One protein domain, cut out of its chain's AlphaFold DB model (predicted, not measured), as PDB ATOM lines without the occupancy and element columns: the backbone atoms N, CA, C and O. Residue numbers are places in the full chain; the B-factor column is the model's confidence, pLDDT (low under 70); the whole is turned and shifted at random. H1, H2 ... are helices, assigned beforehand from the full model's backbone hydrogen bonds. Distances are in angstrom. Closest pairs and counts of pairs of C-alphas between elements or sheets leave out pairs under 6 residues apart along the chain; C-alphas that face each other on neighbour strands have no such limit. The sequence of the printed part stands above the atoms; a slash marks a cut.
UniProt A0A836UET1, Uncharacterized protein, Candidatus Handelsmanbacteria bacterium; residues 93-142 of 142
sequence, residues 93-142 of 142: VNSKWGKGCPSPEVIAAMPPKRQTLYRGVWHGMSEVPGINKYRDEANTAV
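Overview. This is residues 93 to 142 of the 142 residues of an uncharacterized protein of Candidatus Handelsmanbacteria bacterium (UniProt A0A836UET1). This domain has little regular structure: it is mostly winding loop, with the short helix H1 at one end, the short helix H2 next to it and nearer the middle, and a loop whose residues 125 to 130 stick out at the other end. The printed part has 50 residues, with two named helices in the order H1, H2 and no named strand. The class is all helix, though the named elements hold only 12 of the 50 residues. The whole is compact, with a radius of gyration of the C-alphas of 11.0 A, and spans 31 by 22 by 16 A.

Along the chain. The printed part begins at C-alpha 93, (-16.928, 10.455, 12.923). H1, residues 104 to 108, begins at C-alpha 104, (-22.400, 19.036, -3.449), and is 6.1 A long. H2, residues 112 to 118, is 10.8 A long and ends at C-alpha 118, (-20.681, 15.512, 5.354).

Arrangement. A tight link of 3 residues joins H1 to H2. They only just touch, with 3 pairs of C-alphas within 8 A; the closest C-alphas, of Ile 107 and Gln 115, are 5.8 A apart. In H1 every O i to N i+4 pair is within hydrogen-bond range; in H2 1 of 3 is, beside 4 of 4 O i to N i+3 pairs.

Size, cuts and confidence. The C-alphas farthest apart, of Glu 105 and Ser 126, are 31.1 A apart. The printed part has no cut. Residues 119 to 142 hold no named element. The model's pLDDT is under 70 at residues 125 to 130 and 142.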
ATOM      1  N   VAL A  93     -17.455  10.185  14.277       83.25
ATOM      2  CA  VAL A  93     -16.928  10.455  12.923       83.25
ATOM      3  C   VAL A  93     -16.726   9.200  12.061       83.25
ATOM      4  O   VAL A  93     -16.604   9.291  10.847       83.25
ATOM      5  N   ASN A  94     -16.688   8.031  12.696       84.44
ATOM      6  CA  ASN A  94     -16.539   6.714  12.083       84.44
ATOM      7  C   ASN A  94     -17.885   6.008  11.852       84.44
ATOM      8  O   ASN A  94     -17.925   4.795  11.670       84.44
ATOM      9  N   SER A  95     -19.003   6.724  11.930       86.25
ATOM     10  CA  SER A  95     -20.326   6.171  11.655       86.25
ATOM     11  C   SER A  95     -21.135   7.128  10.781       86.25
ATOM     12  O   SER A  95     -20.916   8.338  10.795       86.25
ATOM     13  N   LYS A  96     -22.108   6.598  10.043       84.25
ATOM     14  CA  LYS A  96     -23.135   7.373   9.334       84.25
ATOM     15  C   LYS A  96     -24.446   6.617   9.440       84.25
ATOM     16  O   LYS A  96     -24.484   5.407   9.236       84.25
ATOM     17  N   TRP A  97     -25.506   7.345   9.760       80.31
ATOM     18  CA  TRP A  97     -26.853   6.805   9.857       80.31
ATOM     19  C   TRP A  97     -27.704   7.450   8.768       80.31
ATOM     20  O   TRP A  97     -27.906   8.661   8.773       80.31
ATOM     21  N   GLY A  98     -28.165   6.634   7.820       79.88
ATOM     22  CA  GLY A  98     -28.917   7.082   6.648       79.88
ATOM     23  C   GLY A  98     -28.068   7.194   5.379       79.88
ATOM     24  O   GLY A  98     -26.845   7.294   5.425       79.88
ATOM     25  N   LYS A  99     -28.742   7.149   4.226       76.69
ATOM     26  CA  LYS A  99     -28.118   7.229   2.892       76.69
ATOM     27  C   LYS A  99     -28.205   8.626   2.269       76.69
ATOM     28  O   LYS A  99     -27.492   8.912   1.318       76.69
ATOM     29  N   GLY A 100     -29.068   9.493   2.799       81.81
ATOM     30  CA  GLY A 100     -29.275  10.836   2.266       81.81
ATOM     31  C   GLY A 100     -28.062  11.734   2.495       81.81
ATOM     32  O   GLY A 100     -27.531  11.802   3.603       81.81
ATOM     33  N   CYS A 101     -27.649  12.441   1.450       85.75
ATOM     34  CA  CYS A 101     -26.651  13.500   1.506       85.75
ATOM     35  C   CYS A 101     -27.176  14.677   0.671       85.75
ATOM     36  O   CYS A 101     -27.727  14.431  -0.407       85.75
ATOM     37  N   PRO A 102     -27.066  15.934   1.136       90.44
ATOM     38  CA  PRO A 102     -27.371  17.086   0.294       90.44
ATOM     39  C   PRO A 102     -26.493  17.099  -0.962       90.44
ATOM     40  O   PRO A 102     -25.417  16.496  -0.985       90.44
ATOM     41  N   SER A 103     -26.925  17.812  -2.004       92.56
ATOM     42  CA  SER A 103     -26.103  17.963  -3.206       92.56
ATOM     43  C   SER A 103     -24.761  18.643  -2.875       92.56
ATOM     44  O   SER A 103     -24.681  19.430  -1.923       92.56
ATOM     45  N   PRO A 104     -23.697  18.392  -3.660       90.75
ATOM     46  CA  PRO A 104     -22.400  19.036  -3.449       90.75
ATOM     47  C   PRO A 104     -22.475  20.569  -3.405       90.75
ATOM     48  O   PRO A 104     -21.793  21.179  -2.585       90.75
ATOM     49  N   GLU A 105     -23.341  21.174  -4.223       94.50
ATOM     50  CA  GLU A 105     -23.598  22.619  -4.246       94.50
ATOM     51  C   GLU A 105     -24.158  23.126  -2.909       94.50
ATOM     52  O   GLU A 105     -23.638  24.085  -2.338       94.50
ATOM     53  N   VAL A 106     -25.163  22.435  -2.355       95.12
ATOM     54  CA  VAL A 106     -25.751  22.788  -1.055       95.12
ATOM     55  C   VAL A 106     -24.709  22.697   0.053       95.12
ATOM     56  O   VAL A 106     -24.670  23.561   0.926       95.12
ATOM     57  N   ILE A 107     -23.844  21.681   0.022       93.44
ATOM     58  CA  ILE A 107     -22.766  21.541   1.008       93.44
ATOM     59  C   ILE A 107     -21.745  22.673   0.848       93.44
ATOM     60  O   ILE A 107     -21.359  23.272   1.849       93.44
ATOM     61  N   ALA A 108     -21.329  22.995  -0.380       92.69
ATOM     62  CA  ALA A 108     -20.357  24.055  -0.655       92.69
ATOM     63  C   ALA A 108     -20.834  25.437  -0.175       92.69
ATOM     64  O   ALA A 108     -20.021  26.237   0.285       92.69
ATOM     65  N   ALA A 109     -22.146  25.687  -0.198       96.38
ATOM     66  CA  ALA A 109     -22.750  26.914   0.319       96.38
ATOM     67  C   ALA A 109     -22.753  27.017   1.863       96.38
ATOM     68  O   ALA A 109     -23.041  28.079   2.416       96.38
ATOM     69  N   MET A 110     -22.453  25.935   2.594       95.56
ATOM     70  CA  MET A 110     -22.429  25.951   4.060       95.56
ATOM     71  C   MET A 110     -21.107  26.505   4.617       95.56
ATOM     72  O   MET A 110     -20.054  26.311   4.011       95.56
ATOM     73  N   PRO A 111     -21.099  27.085   5.836       95.69
ATOM     74  CA  PRO A 111     -19.857  27.460   6.510       95.69
ATOM     75  C   PRO A 111     -18.908  26.261   6.697       95.69
ATOM     76  O   PRO A 111     -19.400  25.155   6.963       95.69
ATOM     77  N   PRO A 112     -17.571  26.458   6.693       91.06
ATOM     78  CA  PRO A 112     -16.592  25.363   6.715       91.06
ATOM     79  C   PRO A 112     -16.837  24.321   7.810       91.06
ATOM     80  O   PRO A 112     -16.794  23.119   7.563       91.06
ATOM     81  N   LYS A 113     -17.202  24.761   9.022       90.12
ATOM     82  CA  LYS A 113     -17.519  23.859  10.140       90.12
ATOM     83  C   LYS A 113     -18.698  22.928   9.839       90.12
ATOM     84  O   LYS A 113     -18.653  21.759  10.210       90.12
ATOM     85  N   ARG A 114     -19.749  23.421   9.179       91.75
ATOM     86  CA  ARG A 114     -20.952  22.633   8.865       91.75
ATOM     87  C   ARG A 114     -20.697  21.661   7.712       91.75
ATOM     88  O   ARG A 114     -21.207  20.548   7.760       91.75
ATOM     89  N   GLN A 115     -19.828  22.014   6.764       91.69
ATOM     90  CA  GLN A 115     -19.380  21.088   5.718       91.69
ATOM     91  C   GLN A 115     -18.765  19.809   6.302       91.69
ATOM     92  O   GLN A 115     -18.964  18.725   5.762       91.69
ATOM     93  N   THR A 116     -18.080  19.911   7.448       89.06
ATOM     94  CA  THR A 116     -17.461  18.748   8.103       89.06
ATOM     95  C   THR A 116     -18.464  17.670   8.530       89.06
ATOM     96  O   THR A 116     -18.060  16.528   8.716       89.06
ATOM     97  N   LEU A 117     -19.762  17.980   8.648       89.69
ATOM     98  CA  LEU A 117     -20.804  16.984   8.935       89.69
ATOM     99  C   LEU A 117     -21.019  15.989   7.779       89.69
ATOM    100  O   LEU A 117     -21.618  14.942   7.992       89.69
ATOM    101  N   TYR A 118     -20.512  16.301   6.581       89.62
ATOM    102  CA  TYR A 118     -20.681  15.512   5.354       89.62
ATOM    103  C   TYR A 118     -19.353  14.965   4.804       89.62
ATOM    104  O   TYR A 118     -19.224  14.708   3.603       89.62
ATOM    105  N   ARG A 119     -18.342  14.830   5.669       87.62
ATOM    106  CA  ARG A 119     -17.066  14.175   5.346       87.62
ATOM    107  C   ARG A 119     -17.204  12.647   5.334       87.62
ATOM    108  O   ARG A 119     -18.193  12.115   5.836       87.62
ATOM    109  N   GLY A 120     -16.214  11.942   4.793       87.06
ATOM    110  CA  GLY A 120     -16.173  10.478   4.783       87.06
ATOM    111  C   GLY A 120     -16.230   9.860   6.187       87.06
ATOM    112  O   GLY A 120     -15.929  10.507   7.189       87.06
ATOM    113  N   VAL A 121     -16.621   8.588   6.267       87.75
ATOM    114  CA  VAL A 121     -16.954   7.897   7.525       87.75
ATOM    115  C   VAL A 121     -15.776   7.054   8.016       87.75
ATOM    116  O   VAL A 121     -15.759   5.835   7.882       87.75
ATOM    117  N   TRP A 122     -14.752   7.703   8.560       84.19
ATOM    118  CA  TRP A 122     -13.551   7.028   9.059       84.19
ATOM    119  C   TRP A 122     -12.841   7.871  10.122       84.19
ATOM    120  O   TRP A 122     -13.085   9.070  10.252       84.19
ATOM    121  N   HIS A 123     -11.958   7.255  10.906       77.38
ATOM    122  CA  HIS A 123     -11.115   7.953  11.874       77.38
ATOM    123  C   HIS A 123      -9.707   7.357  11.854       77.38
ATOM    124  O   HIS A 123      -9.550   6.161  12.089       77.38
ATOM    125  N   GLY A 124      -8.692   8.177  11.577       72.69
ATOM    126  CA  GLY A 124      -7.293   7.781  11.725       72.69
ATOM    127  C   GLY A 124      -6.878   7.777  13.197       72.69
ATOM    128  O   GLY A 124      -7.249   8.680  13.941       72.69
ATOM    129  N   MET A 125      -6.097   6.775  13.615       66.94
ATOM    130  CA  MET A 125      -5.537   6.702  14.975       66.94
ATOM    131  C   MET A 125      -4.282   7.567  15.171       66.94
ATOM    132  O   MET A 125      -3.843   7.757  16.301       66.94
ATOM    133  N   SER A 126      -3.696   8.086  14.089       61.28
ATOM    134  CA  SER A 126      -2.498   8.926  14.123       61.28
ATOM    135  C   SER A 126      -2.637  10.120  13.175       61.28
ATOM    136  O   SER A 126      -3.568  10.180  12.366       61.28
ATOM    137  N   GLU A 127      -1.707  11.070  13.257       60.88
ATOM    138  CA  GLU A 127      -1.679  12.239  12.368       60.88
ATOM    139  C   GLU A 127      -1.466  11.882  10.885       60.88
ATOM    140  O   GLU A 127      -1.688  12.734  10.032       60.88
ATOM    141  N   VAL A 128      -1.142  10.623  10.553       49.56
ATOM    142  CA  VAL A 128      -1.076  10.110   9.173       49.56
ATOM    143  C   VAL A 128      -1.933   8.833   9.072       49.56
ATOM    144  O   VAL A 128      -1.676   7.870   9.795       49.56
ATOM    145  N   PRO A 129      -2.998   8.784   8.249       53.84
ATOM    146  CA  PRO A 129      -3.361   9.702   7.166       53.84
ATOM    147  C   PRO A 129      -4.131  10.960   7.626       53.84
ATOM    148  O   PRO A 129      -4.707  11.659   6.801       53.84
ATOM    149  N   GLY A 130      -4.143  11.264   8.929       68.81
ATOM    150  CA  GLY A 130      -4.779  12.449   9.510       68.81
ATOM    151  C   GLY A 130      -6.019  12.107  10.326       68.81
ATOM    152  O   GLY A 130      -6.762  11.172  10.028       68.81
ATOM    153  N   ILE A 131      -6.278  12.888  11.375       73.50
ATOM    154  CA  ILE A 131      -7.582  12.847  12.040       73.50
ATOM    155  C   ILE A 131      -8.593  13.440  11.058       73.50
ATOM    156  O   ILE A 131      -8.432  14.581  10.627       73.50
ATOM    157  N   ASN A 132      -9.647  12.685  10.748       78.69
ATOM    158  CA  ASN A 132     -10.739  13.085   9.862       78.69
ATOM    159  C   ASN A 132     -11.559  14.257  10.452       78.69
ATOM    160  O   ASN A 132     -12.637  14.073  11.024       78.69
ATOM    161  N   LYS A 133     -10.984  15.464  10.398       76.75
ATOM    162  CA  LYS A 133     -11.520  16.710  10.973       76.75
ATOM    163  C   LYS A 133     -12.189  17.599   9.925       76.75
ATOM    164  O   LYS A 133     -13.113  18.334  10.269       76.75
ATOM    165  N   TYR A 134     -11.745  17.530   8.673       80.19
ATOM    166  CA  TYR A 134     -12.145  18.437   7.592       80.19
ATOM    167  C   TYR A 134     -12.844  17.678   6.462       80.19
ATOM    168  O   TYR A 134     -12.719  16.461   6.373       80.19
ATOM    169  N   ARG A 135     -13.603  18.394   5.626       82.25
ATOM    170  CA  ARG A 135     -14.179  17.859   4.383       82.25
ATOM    171  C   ARG A 135     -13.335  18.344   3.208       82.25
ATOM    172  O   ARG A 135     -13.031  19.531   3.145       82.25
ATOM    173  N   ASP A 136     -13.040  17.448   2.279       81.44
ATOM    174  CA  ASP A 136     -12.418  17.742   0.986       81.44
ATOM    175  C   ASP A 136     -13.030  16.828  -0.094       81.44
ATOM    176  O   ASP A 136     -13.939  16.046   0.201       81.44
ATOM    177  N   GLU A 137     -12.590  16.958  -1.347       78.31
ATOM    178  CA  GLU A 137     -13.123  16.186  -2.481       78.31
ATOM    179  C   GLU A 137     -12.879  14.675  -2.351       78.31
ATOM    180  O   GLU A 137     -13.738  13.879  -2.731       78.31
ATOM    181  N   ALA A 138     -11.747  14.273  -1.765       78.81
ATOM    182  CA  ALA A 138     -11.399  12.873  -1.536       78.81
ATOM    183  C   ALA A 138     -12.091  12.292  -0.286       78.81
ATOM    184  O   ALA A 138     -12.198  11.076  -0.134       78.81
ATOM    185  N   ASN A 139     -12.585  13.156   0.604       80.19
ATOM    186  CA  ASN A 139     -13.164  12.819   1.895       80.19
ATOM    187  C   ASN A 139     -14.636  13.243   1.988       80.19
ATOM    188  O   ASN A 139     -15.022  14.084   2.808       80.19
ATOM    189  N   THR A 140     -15.479  12.631   1.160       78.12
ATOM    190  CA  THR A 140     -16.925  12.883   1.119       78.12
ATOM    191  C   THR A 140     -17.724  11.699   1.668       78.12
ATOM    192  O   THR A 140     -17.323  10.541   1.556       78.12
ATOM    193  N   ALA A 141     -18.856  11.981   2.318       70.44
ATOM    194  CA  ALA A 141     -19.796  10.941   2.726       70.44
ATOM    195  C   ALA A 141     -20.500  10.363   1.486       70.44
ATOM    196  O   ALA A 141     -21.328  11.059   0.899       70.44
ATOM    197  N   VAL A 142     -20.210   9.103   1.138       60.50
ATOM    198  CA  VAL A 142     -20.976   8.317   0.145       60.50
ATOM    199  C   VAL A 142     -22.375   8.040   0.672       60.50
ATOM    200  O   VAL A 142     -22.484   7.586   1.837       60.50
TER     201      VAL A 142